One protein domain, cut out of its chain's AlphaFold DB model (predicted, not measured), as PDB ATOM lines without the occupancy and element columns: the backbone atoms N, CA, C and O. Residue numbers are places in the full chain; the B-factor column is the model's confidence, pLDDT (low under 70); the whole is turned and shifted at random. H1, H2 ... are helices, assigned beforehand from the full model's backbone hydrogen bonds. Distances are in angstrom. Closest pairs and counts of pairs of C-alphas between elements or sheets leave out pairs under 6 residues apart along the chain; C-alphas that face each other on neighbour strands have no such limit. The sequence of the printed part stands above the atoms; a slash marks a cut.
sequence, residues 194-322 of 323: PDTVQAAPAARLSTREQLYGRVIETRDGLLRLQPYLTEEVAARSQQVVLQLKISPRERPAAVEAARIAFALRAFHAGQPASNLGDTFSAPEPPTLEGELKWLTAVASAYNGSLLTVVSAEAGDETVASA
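Overview. This is residues 194 to 322 of the 323 residues of an uncharacterized protein of Nocardia nova (UniProt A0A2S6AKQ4). H3 is the core, with H1 and H4 packed on one side of it, H2 and H5 on the other, and residues 315 to 322 sticking out. The 129 printed residues are all helix in class, with H1 to H5 in chain order, and compact: radius of gyration of the C-alphas 15.8 A, spans 52 by 33 by 26 A.

Arrangement. Start at H1, residues 207 to 228, whose residues 222 to 228 alone touch residues 260 to 267 of H3, residues 251 to 268; the closest C-alphas, Tyr 228 and Ala 263, are 5.0 A apart. H2, residues 231 to 243, touches H3 at a steep tilt of 51 degrees, closest C-alphas Ser 237 and Ala 258, 4.9 A. H4, residues 288 to 301, touches residues 253 to 257 of H3 alone, about perpendicular at 74 degrees, closest C-alphas Ala 253 and Val 298, 4.5 A. Residues 306 to 310 alone of H5, residues 304 to 320, touch H3's residues 258 to 262 alone, closest C-alphas Phe 262 and Val 310, 6.9 A. Every O i to N i+4 pair is within hydrogen-bond range in H2, H3 and H4, 16 of 18 in H1, 12 of 13 in H5.

Along the chain. Find C-alpha 207 at (-13.144, 56.265, -17.796); from there H1 runs 32.4 A, H3 25.5 A, and H5 24.7 A to C-alpha 320 at (9.275, 37.283, -55.692).

Size, cuts and confidence. The printed part has no cut; the H3 to H4 link is long. Look for pLDDT under 70 at residues 199 to 203 and 315 to 322.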
ATOM      1  N   PRO A 194      -2.572  38.190 -26.088       86.94
ATOM      2  CA  PRO A 194      -3.680  38.210 -25.132       86.94
ATOM      3  C   PRO A 194      -3.223  38.324 -23.668       86.94
ATOM      4  O   PRO A 194      -3.922  38.935 -22.864       86.94
ATOM      5  N   ASP A 195      -2.034  37.816 -23.318       85.38
ATOM      6  CA  ASP A 195      -1.540  37.856 -21.932       85.38
ATOM      7  C   ASP A 195      -1.082  39.250 -21.464       85.38
ATOM      8  O   ASP A 195      -0.762  39.406 -20.288       85.38
ATOM      9  N   THR A 196      -0.994  40.256 -22.348       80.75
ATOM     10  CA  THR A 196      -0.686  41.641 -21.929       80.75
ATOM     11  C   THR A 196      -1.921  42.409 -21.474       80.75
ATOM     12  O   THR A 196      -1.789  43.501 -20.929       80.75
ATOM     13  N   VAL A 197      -3.123  41.868 -21.689       82.19
ATOM     14  CA  VAL A 197      -4.380  42.536 -21.345       82.19
ATOM     15  C   VAL A 197      -4.729  42.274 -19.883       82.19
ATOM     16  O   VAL A 197      -4.728  41.133 -19.420       82.19
ATOM     17  N   GLN A 198      -5.085  43.323 -19.140       74.06
ATOM     18  CA  GLN A 198      -5.512  43.167 -17.755       74.06
ATOM     19  C   GLN A 198      -6.891  42.496 -17.685       74.06
ATOM     20  O   GLN A 198      -7.858  42.936 -18.302       74.06
ATOM     21  N   ALA A 199      -7.023  41.472 -16.839       63.09
ATOM     22  CA  ALA A 199      -8.278  40.743 -16.624       63.09
ATOM     23  C   ALA A 199      -9.336  41.517 -15.799       63.09
ATOM     24  O   ALA A 199     -10.388  40.972 -15.455       63.09
ATOM     25  N   ALA A 200      -9.071  42.774 -15.426       62.31
ATOM     26  CA  ALA A 200      -9.955  43.541 -14.556       62.31
ATOM     27  C   ALA A 200     -11.293  43.867 -15.260       62.31
ATOM     28  O   ALA A 200     -11.288  44.382 -16.382       62.31
ATOM     29  N   PRO A 201     -12.462  43.647 -14.618       62.22
ATOM     30  CA  PRO A 201     -13.745  43.972 -15.230       62.22
ATOM     31  C   PRO A 201     -13.848  45.477 -15.497       62.22
ATOM     32  O   PRO A 201     -13.933  46.275 -14.561       62.22
ATOM     33  N   ALA A 202     -13.910  45.871 -16.774       64.12
ATOM     34  CA  ALA A 202     -13.978  47.274 -17.198       64.12
ATOM     35  C   ALA A 202     -15.117  48.075 -16.530       64.12
ATOM     36  O   ALA A 202     -15.023  49.293 -16.405       64.12
ATOM     37  N   ALA A 203     -16.170  47.399 -16.054       63.44
ATOM     38  CA  ALA A 203     -17.294  47.998 -15.330       63.44
ATOM     39  C   ALA A 203     -16.930  48.596 -13.955       63.44
ATOM     40  O   ALA A 203     -17.699  49.396 -13.431       63.44
ATOM     41  N   ARG A 204     -15.785  48.228 -13.361       71.94
ATOM     42  CA  ARG A 204     -15.345  48.730 -12.042       71.94
ATOM     43  C   ARG A 204     -14.382  49.917 -12.118       71.94
ATOM     44  O   ARG A 204     -14.067  50.495 -11.086       71.94
ATOM     45  N   LEU A 205     -13.913  50.267 -13.314       75.44
ATOM     46  CA  LEU A 205     -12.894  51.293 -13.526       75.44
ATOM     47  C   LEU A 205     -13.524  52.593 -14.031       75.44
ATOM     48  O   LEU A 205     -14.402  52.579 -14.896       75.44
ATOM     49  N   SER A 206     -13.029  53.734 -13.564       79.88
ATOM     50  CA  SER A 206     -13.369  55.036 -14.137       79.88
ATOM     51  C   SER A 206     -12.929  55.129 -15.606       79.88
ATOM     52  O   SER A 206     -11.980  54.474 -16.039       79.88
ATOM     53  N   THR A 207     -13.557  56.007 -16.397       77.56
ATOM     54  CA  THR A 207     -13.144  56.265 -17.796       77.56
ATOM     55  C   THR A 207     -11.661  56.643 -17.902       77.56
ATOM     56  O   THR A 207     -11.018  56.355 -18.909       77.56
ATOM     57  N   ARG A 208     -11.117  57.288 -16.860       81.69
ATOM     58  CA  ARG A 208      -9.703  57.661 -16.754       81.69
ATOM     59  C   ARG A 208      -8.816  56.421 -16.621       81.69
ATOM     60  O   ARG A 208      -7.878  56.279 -17.396       81.69
ATOM     61  N   GLU A 209      -9.128  55.530 -15.687       82.75
ATOM     62  CA  GLU A 209      -8.367  54.293 -15.467       82.75
ATOM     63  C   GLU A 209      -8.441  53.366 -16.678       82.75
ATOM     64  O   GLU A 209      -7.418  52.847 -17.101       82.75
ATOM     65  N   GLN A 210      -9.611  53.234 -17.311       82.88
ATOM     66  CA  GLN A 210      -9.750  52.430 -18.531       82.88
ATOM     67  C   GLN A 210      -8.899  52.970 -19.690       82.88
ATOM     68  O   GLN A 210      -8.345  52.194 -20.465       82.88
ATOM     69  N   LEU A 211      -8.802  54.298 -19.838       86.44
ATOM     70  CA  LEU A 211      -7.960  54.908 -20.867       86.44
ATOM     71  C   LEU A 211      -6.474  54.661 -20.589       86.44
ATOM     72  O   LEU A 211      -5.743  54.302 -21.507       86.44
ATOM     73  N   TYR A 212      -6.035  54.824 -19.342       86.94
ATOM     74  CA  TYR A 212      -4.636  54.594 -18.984       86.94
ATOM     75  C   TYR A 212      -4.245  53.119 -18.998       86.94
ATOM     76  O   TYR A 212      -3.153  52.811 -19.461       86.94
ATOM     77  N   GLY A 213      -5.143  52.214 -18.601       87.81
ATOM     78  CA  GLY A 213      -4.949  50.774 -18.763       87.81
ATOM     79  C   GLY A 213      -4.654  50.420 -20.218       87.81
ATOM     80  O   GLY A 213      -3.639  49.799 -20.499       87.81
ATOM     81  N   ARG A 214      -5.437  50.949 -21.170       89.38
ATOM     82  CA  ARG A 214      -5.176  50.737 -22.605       89.38
ATOM     83  C   ARG A 214      -3.831  51.277 -23.077       89.38
ATOM     84  O   ARG A 214      -3.235  50.677 -23.965       89.38
ATOM     85  N   VAL A 215      -3.374  52.409 -22.539       91.19
ATOM     86  CA  VAL A 215      -2.046  52.960 -22.861       91.19
ATOM     87  C   VAL A 215      -0.949  51.999 -22.401       91.19
ATOM     88  O   VAL A 215      -0.056  51.691 -23.186       91.19
ATOM     89  N   ILE A 216      -1.057  51.483 -21.174       90.12
ATOM     90  CA  ILE A 216      -0.102  50.522 -20.603       90.12
ATOM     91  C   ILE A 216      -0.110  49.221 -21.411       90.12
ATOM     92  O   ILE A 216       0.923  48.829 -21.933       90.12
ATOM     93  N   GLU A 217      -1.282  48.625 -21.633       91.56
ATOM     94  CA  GLU A 217      -1.436  47.382 -22.405       91.56
ATOM     95  C   GLU A 217      -0.925  47.523 -23.849       91.56
ATOM     96  O   GLU A 217      -0.338  46.595 -24.405       91.56
ATOM     97  N   THR A 218      -1.116  48.699 -24.463       92.12
ATOM     98  CA  THR A 218      -0.543  49.010 -25.781       92.12
ATOM     99  C   THR A 218       0.978  49.006 -25.709       92.12
ATOM    100  O   THR A 218       1.618  48.390 -26.555       92.12
ATOM    101  N   ARG A 219       1.580  49.647 -24.700       91.56
ATOM    102  CA  ARG A 219       3.039  49.649 -24.537       91.56
ATOM    103  C   ARG A 219       3.601  48.267 -24.243       91.56
ATOM    104  O   ARG A 219       4.608  47.917 -24.845       91.56
ATOM    105  N   ASP A 220       2.927  47.469 -23.429       91.75
ATOM    106  CA  ASP A 220       3.325  46.088 -23.152       91.75
ATOM    107  C   ASP A 220       3.275  45.226 -24.424       91.75
ATOM    108  O   ASP A 220       4.190  44.447 -24.697       91.75
ATOM    109  N   GLY A 221       2.244  45.418 -25.256       91.75
ATOM    110  CA  GLY A 221       2.153  44.792 -26.576       91.75
ATOM    111  C   GLY A 221       3.278  45.231 -27.518       91.75
ATOM    112  O   GLY A 221       3.884  44.394 -28.182       91.75
ATOM    113  N   LEU A 222       3.606  46.527 -27.547       92.94
ATOM    114  CA  LEU A 222       4.723  47.049 -28.340       92.94
ATOM    115  C   LEU A 222       6.073  46.501 -27.864       92.94
ATOM    116  O   LEU A 222       6.899  46.146 -28.696       92.94
ATOM    117  N   LEU A 223       6.293  46.375 -26.552       91.75
ATOM    118  CA  LEU A 223       7.508  45.767 -25.997       91.75
ATOM    119  C   LEU A 223       7.668  44.313 -26.455       91.75
ATOM    120  O   LEU A 223       8.753  43.920 -26.873       91.75
ATOM    121  N   ARG A 224       6.584  43.526 -26.462       91.06
ATOM    122  CA  ARG A 224       6.603  42.151 -26.999       91.06
ATOM    123  C   ARG A 224       6.848  42.088 -28.504       91.06
ATOM    124  O   ARG A 224       7.344  41.078 -28.992       91.06
ATOM    125  N   LEU A 225       6.502  43.149 -29.226       92.44
ATOM    126  CA  LEU A 225       6.663  43.235 -30.671       92.44
ATOM    127  C   LEU A 225       8.074  43.680 -31.101       92.44
ATOM    128  O   LEU A 225       8.447  43.443 -32.246       92.44
ATOM    129  N   GLN A 226       8.875  44.273 -30.202       92.56
ATOM    130  CA  GLN A 226      10.232  44.770 -30.502       92.56
ATOM    131  C   GLN A 226      11.146  43.758 -31.215       92.56
ATOM    132  O   GLN A 226      11.814  44.159 -32.166       92.56
ATOM    133  N   PRO A 227      11.160  42.452 -30.872       92.06
ATOM    134  CA  PRO A 227      12.014  41.484 -31.563       92.06
ATOM    135  C   PRO A 227      11.725  41.324 -33.066       92.06
ATOM    136  O   PRO A 227      12.560  40.802 -33.795       92.06
ATOM    137  N   TYR A 228      10.559  41.763 -33.546       90.06
ATOM    138  CA  TYR A 228      10.163  41.711 -34.961       90.06
ATOM    139  C   TYR A 228      10.461  43.016 -35.712       90.06
ATOM    140  O   TYR A 228      10.129  43.152 -36.889       90.06
ATOM    141  N   LEU A 229      11.070  43.993 -35.038       90.00
ATOM    142  CA  LEU A 229      11.408  45.288 -35.602       90.00
ATOM    143  C   LEU A 229      12.836  45.269 -36.155       90.00
ATOM    144  O   LEU A 229      13.770  45.761 -35.527       90.00
ATOM    145  N   THR A 230      13.010  44.648 -37.321       89.38
ATOM    146  CA  THR A 230      14.304  44.587 -38.017       89.38
ATOM    147  C   THR A 230      14.624  45.900 -38.740       89.38
ATOM    148  O   THR A 230      13.744  46.731 -38.984       89.38
ATOM    149  N   GLU A 231      15.886  46.085 -39.130       86.62
ATOM    150  CA  GLU A 231      16.316  47.236 -39.939       86.62
ATOM    151  C   GLU A 231      15.558  47.311 -41.278       86.62
ATOM    152  O   GLU A 231      15.143  48.388 -41.706       86.62
ATOM    153  N   GLU A 232      15.270  46.159 -41.887       87.38
ATOM    154  CA  GLU A 232      14.451  46.048 -43.099       87.38
ATOM    155  C   GLU A 232      13.022  46.558 -42.868       87.38
ATOM    156  O   GLU A 232      12.504  47.349 -43.659       87.38
ATOM    157  N   VAL A 233      12.395  46.173 -41.747       88.88
ATOM    158  CA  VAL A 233      11.067  46.677 -41.362       88.88
ATOM    159  C   VAL A 233      11.100  48.193 -41.172       88.88
ATOM    160  O   VAL A 233      10.183  48.890 -41.621       88.88
ATOM    161  N   ALA A 234      12.147  48.729 -40.541       87.94
ATOM    162  CA  ALA A 234      12.302  50.167 -40.356       87.94
ATOM    163  C   ALA A 234      12.431  50.909 -41.700       87.94
ATOM    164  O   ALA A 234      11.739  51.909 -41.909       87.94
ATOM    165  N   ALA A 235      13.244  50.398 -42.630       89.31
ATOM    166  CA  ALA A 235      13.435  50.986 -43.955       89.31
ATOM    167  C   ALA A 235      12.141  50.984 -44.789       89.31
ATOM    168  O   ALA A 235      11.741  52.025 -45.321       89.31
ATOM    169  N   ARG A 236      11.422  49.855 -44.836       90.19
ATOM    170  CA  ARG A 236      10.139  49.745 -45.561       90.19
ATOM    171  C   ARG A 236       9.065  50.652 -44.986       90.19
ATOM    172  O   ARG A 236       8.335  51.316 -45.714       90.19
ATOM    173  N   SER A 237       9.009  50.755 -43.660       91.12
ATOM    174  CA  SER A 237       8.065  51.651 -42.985       91.12
ATOM    175  C   SER A 237       8.244  53.107 -43.415       91.12
ATOM    176  O   SER A 237       7.261  53.830 -43.581       91.12
ATOM    177  N   GLN A 238       9.489  53.543 -43.631       90.94
ATOM    178  CA  GLN A 238       9.766  54.872 -44.174       90.94
ATOM    179  C   GLN A 238       9.309  54.986 -45.633       90.94
ATOM    180  O   GLN A 238       8.651  55.967 -45.980       90.94
ATOM    181  N   GLN A 239       9.597  53.985 -46.470       90.31
ATOM    182  CA  GLN A 239       9.209  53.973 -47.886       90.31
ATOM    183  C   GLN A 239       7.686  54.047 -48.080       90.31
ATOM    184  O   GLN A 239       7.216  54.919 -48.813       90.31
ATOM    185  N   VAL A 240       6.908  53.234 -47.358       89.94
ATOM    186  CA  VAL A 240       5.434  53.259 -47.404       89.94
ATOM    187  C   VAL A 240       4.881  54.637 -47.054       89.94
ATOM    188  O   VAL A 240       3.990  55.157 -47.726       89.94
ATOM    189  N   VAL A 241       5.413  55.275 -46.011       90.38
ATOM    190  CA  VAL A 241       4.922  56.592 -45.580       90.38
ATOM    191  C   VAL A 241       5.257  57.688 -46.587       90.38
ATOM    192  O   VAL A 241       4.481  58.635 -46.715       90.38
ATOM    193  N   LEU A 242       6.358  57.561 -47.335       89.19
ATOM    194  CA  LEU A 242       6.695  58.484 -48.422       89.19
ATOM    195  C   LEU A 242       5.729  58.377 -49.612       89.19
ATOM    196  O   LEU A 242       5.509  59.374 -50.299       89.19
ATOM    197  N   GLN A 243       5.128  57.206 -49.839       88.00
ATOM    198  CA  GLN A 243       4.106  57.008 -50.874       88.00
ATOM    199  C   GLN A 243       2.751  57.624 -50.475       88.00
ATOM    200  O   GLN A 243       1.928  57.960 -51.331       88.00
ATOM    201  N   LEU A 244       2.509  57.808 -49.172       87.94
ATOM    202  CA  LEU A 244       1.278  58.387 -48.645       87.94
ATOM    203  C   LEU A 244       1.346  59.921 -48.609       87.94
ATOM    204  O   LEU A 244       2.341  60.536 -48.221       87.94
ATOM    205  N   LYS A 245       0.231  60.582 -48.945       88.44
ATOM    206  CA  LYS A 245       0.096  62.048 -48.857       88.44
ATOM    207  C   LYS A 245      -0.119  62.500 -47.406       88.44
ATOM    208  O   LYS A 245      -1.201  62.957 -47.050       88.44
ATOM    209  N   ILE A 246       0.911  62.359 -46.570       89.44
ATOM    210  CA  ILE A 246       0.879  62.673 -45.132       89.44
ATOM    211  C   ILE A 246       1.645  63.967 -44.842       89.44
ATOM    212  O   ILE A 246       2.747  64.210 -45.358       89.44
ATOM    213  N   SER A 247       1.058  64.812 -43.992       90.81
ATOM    214  CA  SER A 247       1.666  66.080 -43.595       90.81
ATOM    215  C   SER A 247       2.983  65.848 -42.837       90.81
ATOM    216  O   SER A 247       3.076  64.897 -42.058       90.81
ATOM    217  N   PRO A 248       4.011  66.711 -42.986       88.62
ATOM    218  CA  PRO A 248       5.293  66.538 -42.292       88.62
ATOM    219  C   PRO A 248       5.168  66.356 -40.775       88.62
ATOM    220  O   PRO A 248       5.963  65.646 -40.170       88.62
ATOM    221  N   ARG A 249       4.141  66.965 -40.172       88.81
ATOM    222  CA  ARG A 249       3.854  66.884 -38.738       88.81
ATOM    223  C   ARG A 249       3.347  65.505 -38.299       88.81
ATOM    224  O   ARG A 249       3.586  65.114 -37.163       88.81
ATOM    225  N   GLU A 250       2.639  64.792 -39.168       90.12
ATOM    226  CA  GLU A 250       2.040  63.479 -38.883       90.12
ATOM    227  C   GLU A 250       2.943  62.317 -39.309       90.12
ATOM    228  O   GLU A 250       2.771  61.199 -38.825       90.12
ATOM    229  N   ARG A 251       3.936  62.576 -40.173       92.69
ATOM    230  CA  ARG A 251       4.870  61.558 -40.681       92.69
ATOM    231  C   ARG A 251       5.526  60.709 -39.589       92.69
ATOM    232  O   ARG A 251       5.515  59.498 -39.769       92.69
ATOM    233  N   PRO A 252       6.040  61.252 -38.465       93.00
ATOM    234  CA  PRO A 252       6.657  60.411 -37.435       93.00
ATOM    235  C   PRO A 252       5.687  59.367 -36.871       93.00
ATOM    236  O   PRO A 252       6.037  58.200 -36.738       93.00
ATOM    237  N   ALA A 253       4.439  59.768 -36.610       93.50
ATOM    238  CA  ALA A 253       3.408  58.864 -36.114       93.50
ATOM    239  C   ALA A 253       2.985  57.832 -37.173       93.50
ATOM    240  O   ALA A 253       2.689  56.689 -36.833       93.50
ATOM    241  N   ALA A 254       2.981  58.215 -38.452       94.19
ATOM    242  CA  ALA A 254       2.697  57.304 -39.555       94.19
ATOM    243  C   ALA A 254       3.810  56.275 -39.782       94.19
ATOM    244  O   ALA A 254       3.507  55.107 -40.008       94.19
ATOM    245  N   VAL A 255       5.081  56.678 -39.677       94.81
ATOM    246  CA  VAL A 255       6.223  55.749 -39.757       94.81
ATOM    247  C   VAL A 255       6.144  54.747 -38.620       94.81
ATOM    248  O   VAL A 255       6.272  53.550 -38.847       94.81
ATOM    249  N   GLU A 256       5.848  55.215 -37.410       95.25
ATOM    250  CA  GLU A 256       5.670  54.338 -36.259       95.25
ATOM    251  C   GLU A 256       4.495  53.362 -36.452       95.25
ATOM    252  O   GLU A 256       4.620  52.172 -36.175       95.25
ATOM    253  N   ALA A 257       3.370  53.828 -37.003       95.25
ATOM    254  CA  ALA A 257       2.233  52.966 -37.323       95.25
ATOM    255  C   ALA A 257       2.583  51.902 -38.381       95.25
ATOM    256  O   ALA A 257       2.163  50.751 -38.244       95.25
ATOM    257  N   ALA A 258       3.369  52.260 -39.402       94.69
ATOM    258  CA  ALA A 258       3.866  51.323 -40.408       94.69
ATOM    259  C   ALA A 258       4.820  50.285 -39.800       94.69
ATOM    260  O   ALA A 258       4.635  49.093 -40.045       94.69
ATOM    261  N   ARG A 259       5.744  50.709 -38.926       95.12
ATOM    262  CA  ARG A 259       6.645  49.815 -38.171       95.12
ATOM    263  C   ARG A 259       5.852  48.767 -37.398       95.12
ATOM    264  O   ARG A 259       6.147  47.579 -37.491       95.12
ATOM    265  N   ILE A 260       4.800  49.192 -36.697       95.44
ATOM    266  CA  ILE A 260       3.916  48.286 -35.950       95.44
ATOM    267  C   ILE A 260       3.174  47.331 -36.891       95.44
ATOM    268  O   ILE A 260       3.082  46.140 -36.604       95.44
ATOM    269  N   ALA A 261       2.649  47.822 -38.017       94.69
ATOM    270  CA  ALA A 261       1.921  46.995 -38.977       94.69
ATOM    271  C   ALA A 261       2.811  45.907 -39.603       94.69
ATOM    272  O   ALA A 261       2.408  44.746 -39.651       94.69
ATOM    273  N   PHE A 262       4.021  46.260 -40.041       93.81
ATOM    274  CA  PHE A 262       4.981  45.299 -40.584       93.81
ATOM    275  C   PHE A 262       5.455  44.298 -39.525       93.81
ATOM    276  O   PHE A 262       5.438  43.098 -39.789       93.81
ATOM    277  N   ALA A 263       5.787  44.757 -38.315       92.94
ATOM    278  CA  ALA A 263       6.212  43.868 -37.235       92.94
ATOM    279  C   ALA A 263       5.095  42.892 -36.811       92.94
ATOM    280  O   ALA A 263       5.355  41.708 -36.609       92.94
ATOM    281  N   LEU A 264       3.832  43.342 -36.745       93.94
ATOM    282  CA  LEU A 264       2.685  42.458 -36.485       93.94
ATOM    283  C   LEU A 264       2.516  41.399 -37.576       93.94
ATOM    284  O   LEU A 264       2.164  40.259 -37.283       93.94
ATOM    285  N   ARG A 265       2.776  41.751 -38.838       90.62
ATOM    286  CA  ARG A 265       2.730  40.780 -39.936       90.62
ATOM    287  C   ARG A 265       3.863  39.769 -39.857       90.62
ATOM    288  O   ARG A 265       3.587  38.588 -40.020       90.62
ATOM    289  N   ALA A 266       5.087  40.206 -39.568       90.19
ATOM    290  CA  ALA A 266       6.225  39.316 -39.336       90.19
ATOM    291  C   ALA A 266       5.927  38.311 -38.209       90.19
ATOM    292  O   ALA A 266       6.132  37.108 -38.377       90.19
ATOM    293  N   PHE A 267       5.337  38.793 -37.109       91.69
ATOM    294  CA  PHE A 267       4.855  37.956 -36.012       91.69
ATOM    295  C   PHE A 267       3.797  36.940 -36.470       91.69
ATOM    296  O   PHE A 267       3.946  35.744 -36.232       91.69
ATOM    297  N   HIS A 268       2.748  37.382 -37.171       91.06
ATOM    298  CA  HIS A 268       1.692  36.487 -37.661       91.06
ATOM    299  C   HIS A 268       2.170  35.491 -38.728       91.06
ATOM    300  O   HIS A 268       1.602  34.406 -38.837       91.06
ATOM    301  N   ALA A 269       3.211  35.833 -39.488       89.31
ATOM    302  CA  ALA A 269       3.862  34.942 -40.444       89.31
ATOM    303  C   ALA A 269       4.799  33.917 -39.776       89.31
ATOM    304  O   ALA A 269       5.350  33.064 -40.467       89.31
ATOM    305  N   GLY A 270       4.993  33.987 -38.452       86.88
ATOM    306  CA  GLY A 270       5.864  33.074 -37.712       86.88
ATOM    307  C   GLY A 270       7.353  33.275 -38.001       86.88
ATOM    308  O   GLY A 270       8.129  32.330 -37.866       86.88
ATOM    309  N   GLN A 271       7.759  34.478 -38.424       87.50
ATOM    310  CA  GLN A 271       9.171  34.790 -38.643       87.50
ATOM    311  C   GLN A 271       9.963  34.682 -37.326       87.50
ATOM    312  O   GLN A 271       9.403  34.902 -36.252       87.50
ATOM    313  N   PRO A 272      11.257  34.325 -37.360       82.69
ATOM    314  CA  PRO A 272      12.049  34.229 -36.143       82.69
ATOM    315  C   PRO A 272      12.238  35.611 -35.502       82.69
ATOM    316  O   PRO A 272      12.586  36.581 -36.173       82.69
ATOM    317  N   ALA A 273      12.040  35.682 -34.187       83.88
ATOM    318  CA  ALA A 273      12.336  36.873 -33.401       83.88
ATOM    319  C   ALA A 273      13.837  37.210 -33.475       83.88
ATOM    320  O   ALA A 273      14.689  36.342 -33.270       83.88
ATOM    321  N   SER A 274      14.164  38.475 -33.738       83.94
ATOM    322  CA  SER A 274      15.537  38.974 -33.734       83.94
ATOM    323  C   SER A 274      15.969  39.380 -32.326       83.94
ATOM    324  O   SER A 274      15.255  40.089 -31.618       83.94
ATOM    325  N   ASN A 275      17.190  39.002 -31.939       72.38
ATOM    326  CA  ASN A 275      17.828  39.475 -30.702       72.38
ATOM    327  C   ASN A 275      18.336  40.929 -30.810       72.38
ATOM    328  O   ASN A 275      18.760  41.501 -29.809       72.38
ATOM    329  N   LEU A 276      18.309  41.512 -32.013       73.94
ATOM    330  CA  LEU A 276      18.732  42.883 -32.322       73.94
ATOM    331  C   LEU A 276      17.541  43.754 -32.755       73.94
ATOM    332  O   LEU A 276      17.701  44.660 -33.569       73.94
ATOM    333  N   GLY A 277      16.334  43.441 -32.272       73.69
ATOM    334  CA  GLY A 277      15.141  44.234 -32.559       73.69
ATOM    335  C   GLY A 277      15.303  45.690 -32.113       73.69
ATOM    336  O   GLY A 277      15.784  45.962 -31.012       73.69
ATOM    337  N   ASP A 278      14.913  46.620 -32.978       82.62
ATOM    338  CA  ASP A 278      14.937  48.051 -32.693       82.62
ATOM    339  C   ASP A 278      13.823  48.444 -31.694       82.62
ATOM    340  O   ASP A 278      12.904  47.678 -31.385       82.62
ATOM    341  N   THR A 279      13.882  49.669 -31.177       86.62
ATOM    342  CA  THR A 279      12.915  50.202 -30.214       86.62
ATOM    343  C   THR A 279      11.855  51.077 -30.880       86.62
ATOM    344  O   THR A 279      12.121  51.901 -31.760       86.62
ATOM    345  N   PHE A 280      10.610  50.903 -30.433       87.88
ATOM    346  CA  PHE A 280       9.512  51.803 -30.773       87.88
ATOM    347  C   PHE A 280       9.721  53.174 -30.123       87.88
ATOM    348  O   PHE A 280      10.140  53.281 -28.968       87.88
ATOM    349  N   SER A 281       9.370  54.222 -30.854       86.00
ATOM    350  CA  SER A 281       9.530  55.613 -30.449       86.00
ATOM    351  C   SER A 281       8.681  55.937 -29.212       86.00
ATOM    352  O   SER A 281       7.526  55.505 -29.078       86.00
ATOM    353  N   ALA A 282       9.237  56.749 -28.316       77.62
ATOM    354  CA  ALA A 282       8.559  57.281 -27.138       77.62
ATOM    355  C   ALA A 282       8.586  58.819 -27.154       77.62
ATOM    356  O   ALA A 282       9.524  59.409 -27.691       77.62
ATOM    357  N   PRO A 283       7.557  59.489 -26.610       79.56
ATOM    358  CA  PRO A 283       7.534  60.940 -26.536       79.56
ATOM    359  C   PRO A 283       8.521  61.466 -25.492       79.56
ATOM    360  O   PRO A 283       8.629  60.936 -24.388       79.56
ATOM    361  N   GLU A 284       9.157  62.589 -25.813       77.19
ATOM    362  CA  GLU A 284       9.911  63.397 -24.858       77.19
ATOM    363  C   GLU A 284       9.085  64.633 -24.459       77.19
ATOM    364  O   GLU A 284       8.674  65.401 -25.336       77.19
ATOM    365  N   PRO A 285       8.810  64.870 -23.159       77.62
ATOM    366  CA  PRO A 285       9.165  64.061 -21.987       77.62
ATOM    367  C   PRO A 285       8.254  62.825 -21.796       77.62
ATOM    368  O   PRO A 285       7.089  62.868 -22.214       77.62
ATOM    369  N   PRO A 286       8.723  61.778 -21.077       78.19
ATOM    370  CA  PRO A 286       7.998  60.525 -20.827       78.19
ATOM    371  C   PRO A 286       6.885  60.712 -19.782       78.19
ATOM    372  O   PRO A 286       6.883  60.145 -18.690       78.19
ATOM    373  N   THR A 287       5.933  61.580 -20.101       87.44
ATOM    374  CA  THR A 287       4.747  61.848 -19.289       87.44
ATOM    375  C   THR A 287       3.586  61.019 -19.804       87.44
ATOM    376  O   THR A 287       3.446  60.804 -21.003       87.44
ATOM    377  N   LEU A 288       2.688  60.615 -18.910       82.69
ATOM    378  CA  LEU A 288       1.505  59.840 -19.287       82.69
ATOM    379  C   LEU A 288       0.594  60.589 -20.283       82.69
ATOM    380  O   LEU A 288      -0.056  59.976 -21.126       82.69
ATOM    381  N   GLU A 289       0.545  61.920 -20.202       84.62
ATOM    382  CA  GLU A 289      -0.188  62.758 -21.156       84.62
ATOM    383  C   GLU A 289       0.523  62.845 -22.515       84.62
ATOM    384  O   GLU A 289      -0.132  62.748 -23.556       84.62
ATOM    385  N   GLY A 290       1.855  62.959 -22.515       86.38
ATOM    386  CA  GLY A 290       2.675  62.865 -23.724       86.38
ATOM    387  C   GLY A 290       2.514  61.513 -24.416       86.38
ATOM    388  O   GLY A 290       2.287  61.468 -25.623       86.38
ATOM    389  N   GLU A 291       2.525  60.431 -23.639       90.19
ATOM    390  CA  GLU A 291       2.321  59.055 -24.095       90.19
ATOM    391  C   GLU A 291       0.947  58.864 -24.729       90.19
ATOM    392  O   GLU A 291       0.831  58.403 -25.864       90.19
ATOM    393  N   LEU A 292      -0.103  59.314 -24.038       89.75
ATOM    394  CA  LEU A 292      -1.459  59.285 -24.569       89.75
ATOM    395  C   LEU A 292      -1.550  60.048 -25.896       89.75
ATOM    396  O   LEU A 292      -2.148  59.550 -26.850       89.75
ATOM    397  N   LYS A 293      -0.955  61.242 -25.981       90.25
ATOM    398  CA  LYS A 293      -0.961  62.063 -27.198       90.25
ATOM    399  C   LYS A 293      -0.206  61.387 -28.346       90.25
ATOM    400  O   LYS A 293      -0.709  61.392 -29.469       90.25
ATOM    401  N   TRP A 294       0.959  60.804 -28.065       92.81
ATOM    402  CA  TRP A 294       1.773  60.084 -29.043       92.81
ATOM    403  C   TRP A 294       1.050  58.849 -29.579       92.81
ATOM    404  O   TRP A 294       0.800  58.761 -30.778       92.81
ATOM    405  N   LEU A 295       0.610  57.945 -28.700       93.19
ATOM    406  CA  LEU A 295      -0.080  56.722 -29.112       93.19
ATOM    407  C   LEU A 295      -1.408  57.010 -29.809       93.19
ATOM    408  O   LEU A 295      -1.781  56.289 -30.729       93.19
ATOM    409  N   THR A 296      -2.118  58.077 -29.429       92.31
ATOM    410  CA  THR A 296      -3.336  58.490 -30.143       92.31
ATOM    411  C   THR A 296      -3.015  58.947 -31.571       92.31
ATOM    412  O   THR A 296      -3.763  58.625 -32.493       92.31
ATOM    413  N   ALA A 297      -1.894  59.651 -31.782       92.19
ATOM    414  CA  ALA A 297      -1.437  60.029 -33.119       92.19
ATOM    415  C   ALA A 297      -1.040  58.794 -33.946       92.19
ATOM    416  O   ALA A 297      -1.505  58.648 -35.077       92.19
ATOM    417  N   VAL A 298      -0.270  57.868 -33.367       94.75
ATOM    418  CA  VAL A 298       0.113  56.602 -34.020       94.75
ATOM    419  C   VAL A 298      -1.123  55.775 -34.375       94.75
ATOM    420  O   VAL A 298      -1.280  55.359 -35.518       94.75
ATOM    421  N   ALA A 299      -2.061  55.607 -33.442       93.88
ATOM    422  CA  ALA A 299      -3.296  54.868 -33.685       93.88
ATOM    423  C   ALA A 299      -4.190  55.534 -34.745       93.88
ATOM    424  O   ALA A 299      -4.858  54.838 -35.502       93.88
ATOM    425  N   SER A 300      -4.176  56.868 -34.852       91.50
ATOM    426  CA  SER A 300      -4.889  57.574 -35.927       91.50
ATOM    427  C   SER A 300      -4.263  57.352 -37.312       91.50
ATOM    428  O   SER A 300      -4.980  57.298 -38.316       91.50
ATOM    429  N   ALA A 301      -2.938  57.181 -37.367       93.38
ATOM    430  CA  ALA A 301      -2.216  56.837 -38.587       93.38
ATOM    431  C   ALA A 301      -2.323  55.338 -38.928       93.38
ATOM    432  O   ALA A 301      -2.269  54.975 -40.101       93.38
ATOM    433  N   TYR A 302      -2.552  54.481 -37.927       93.06
ATOM    434  CA  TYR A 302      -2.859  53.055 -38.072       93.06
ATOM    435  C   TYR A 302      -4.287  52.850 -38.609       93.06
ATOM    436  O   TYR A 302      -5.207  52.419 -37.912       93.06
ATOM    437  N   ASN A 303      -4.497  53.233 -39.864       90.75
ATOM    438  CA  ASN A 303      -5.795  53.212 -40.526       90.75
ATOM    439  C   ASN A 303      -5.768  52.356 -41.798       90.75
ATOM    440  O   ASN A 303      -4.715  51.908 -42.247       90.75
ATOM    441  N   GLY A 304      -6.946  52.152 -42.396       87.25
ATOM    442  CA  GLY A 304      -7.112  51.282 -43.559       87.25
ATOM    443  C   GLY A 304      -6.172  51.608 -44.721       87.25
ATOM    444  O   GLY A 304      -5.630  50.680 -45.301       87.25
ATOM    445  N   SER A 305      -5.916  52.892 -45.006       87.25
ATOM    446  CA  SER A 305      -5.054  53.302 -46.127       87.25
ATOM    447  C   SER A 305      -3.602  52.855 -45.946       87.25
ATOM    448  O   SER A 305      -3.011  52.274 -46.856       87.25
ATOM    449  N   LEU A 306      -3.053  53.042 -44.745       90.69
ATOM    450  CA  LEU A 306      -1.711  52.581 -44.406       90.69
ATOM    451  C   LEU A 306      -1.647  51.052 -44.438       90.69
ATOM    452  O   LEU A 306      -0.753  50.487 -45.060       90.69
ATOM    453  N   LEU A 307      -2.633  50.381 -43.837       90.06
ATOM    454  CA  LEU A 307      -2.684  48.919 -43.797       90.06
ATOM    455  C   LEU A 307      -2.794  48.294 -45.193       90.06
ATOM    456  O   LEU A 307      -2.197  47.244 -45.427       90.06
ATOM    457  N   THR A 308      -3.498  48.931 -46.134       90.25
ATOM    458  CA  THR A 308      -3.560  48.471 -47.528       90.25
ATOM    459  C   THR A 308      -2.219  48.574 -48.244       90.25
ATOM    460  O   THR A 308      -1.841  47.620 -48.917       90.25
ATOM    461  N   VAL A 309      -1.475  49.674 -48.072       88.75
ATOM    462  CA  VAL A 309      -0.159  49.830 -48.718       88.75
ATOM    463  C   VAL A 309       0.856  48.863 -48.115       88.75
ATOM    464  O   VAL A 309       1.540  48.162 -48.852       88.75
ATOM    465  N   VAL A 310       0.867  48.725 -46.784       88.38
ATOM    466  CA  VAL A 310       1.673  47.707 -46.092       88.38
ATOM    467  C   VAL A 310       1.350  46.310 -46.628       88.38
ATOM    468  O   VAL A 310       2.258  45.532 -46.913       88.38
ATOM    469  N   SER A 311       0.061  45.984 -46.788       86.69
ATOM    470  CA  SER A 311      -0.386  44.682 -47.302       86.69
ATOM    471  C   SER A 311       0.103  44.417 -48.724       86.69
ATOM    472  O   SER A 311       0.593  43.316 -48.970       86.69
ATOM    473  N   ALA A 312       0.012  45.419 -49.604       85.94
ATOM    474  CA  ALA A 312       0.455  45.342 -50.993       85.94
ATOM    475  C   ALA A 312       1.967  45.094 -51.110       85.94
ATOM    476  O   ALA A 312       2.359  44.146 -51.781       85.94
ATOM    477  N   GLU A 313       2.800  45.854 -50.388       79.62
ATOM    478  CA  GLU A 313       4.263  45.707 -50.482       79.62
ATOM    479  C   GLU A 313       4.768  44.319 -50.074       79.62
ATOM    480  O   GLU A 313       5.704  43.809 -50.677       79.62
ATOM    481  N   ALA A 314       4.156  43.666 -49.080       70.31
ATOM    482  CA  ALA A 314       4.606  42.315 -48.723       70.31
ATOM    483  C   ALA A 314       3.985  41.205 -49.588       70.31
ATOM    484  O   ALA A 314       4.456  40.073 -49.539       70.31
ATOM    485  N   GLY A 315       2.922  41.501 -50.348       64.00
ATOM    486  CA  GLY A 315       2.383  40.569 -51.340       64.00
ATOM    487  C   GLY A 315       3.362  40.355 -52.495       64.00
ATOM    488  O   GLY A 315       3.589  39.211 -52.892       64.00
ATOM    489  N   ASP A 316       4.009  41.431 -52.948       61.19
ATOM    490  CA  ASP A 316       5.048  41.380 -53.986       61.19
ATOM    491  C   ASP A 316       6.246  40.505 -53.573       61.19
ATOM    492  O   ASP A 316       6.827  39.819 -54.411       61.19
ATOM    493  N   GLU A 317       6.578  40.419 -52.282       55.31
ATOM    494  CA  GLU A 317       7.693  39.585 -51.805       55.31
ATOM    495  C   GLU A 317       7.383  38.099 -51.708       55.31
ATOM    496  O   GLU A 317       8.252  37.273 -51.995       55.31
ATOM    497  N   THR A 318       6.160  37.733 -51.311       57.31
ATOM    498  CA  THR A 318       5.753  36.320 -51.333       57.31
ATOM    499  C   THR A 318       5.745  35.756 -52.749       57.31
ATOM    500  O   THR A 318       5.977  34.564 -52.920       57.31
ATOM    501  N   VAL A 319       5.513  36.608 -53.751       52.16
ATOM    502  CA  VAL A 319       5.593  36.236 -55.166       52.16
ATOM    503  C   VAL A 319       7.054  36.206 -55.628       52.16
ATOM    504  O   VAL A 319       7.466  35.211 -56.209       52.16
ATOM    505  N   ALA A 320       7.865  37.214 -55.290       49.34
ATOM    506  CA  ALA A 320       9.275  37.283 -55.692       49.34
ATOM    507  C   ALA A 320      10.198  36.253 -55.006       49.34
ATOM    508  O   ALA A 320      11.241  35.921 -55.551       49.34
ATOM    509  N   SER A 321       9.843  35.746 -53.820       51.62
ATOM    510  CA  SER A 321      10.611  34.694 -53.119       51.62
ATOM    511  C   SER A 321      10.202  33.272 -53.527       51.62
ATOM    512  O   SER A 321      10.806  32.305 -53.061       51.62
ATOM    513  N   ALA A 322       9.134  33.137 -54.319       48.09
ATOM    514  CA  ALA A 322       8.628  31.864 -54.829       48.09
ATOM    515  C   ALA A 322       9.072  31.573 -56.279       48.09
ATOM    516  O   ALA A 322       8.832  30.462 -56.758       48.09
TER     517      ALA A 322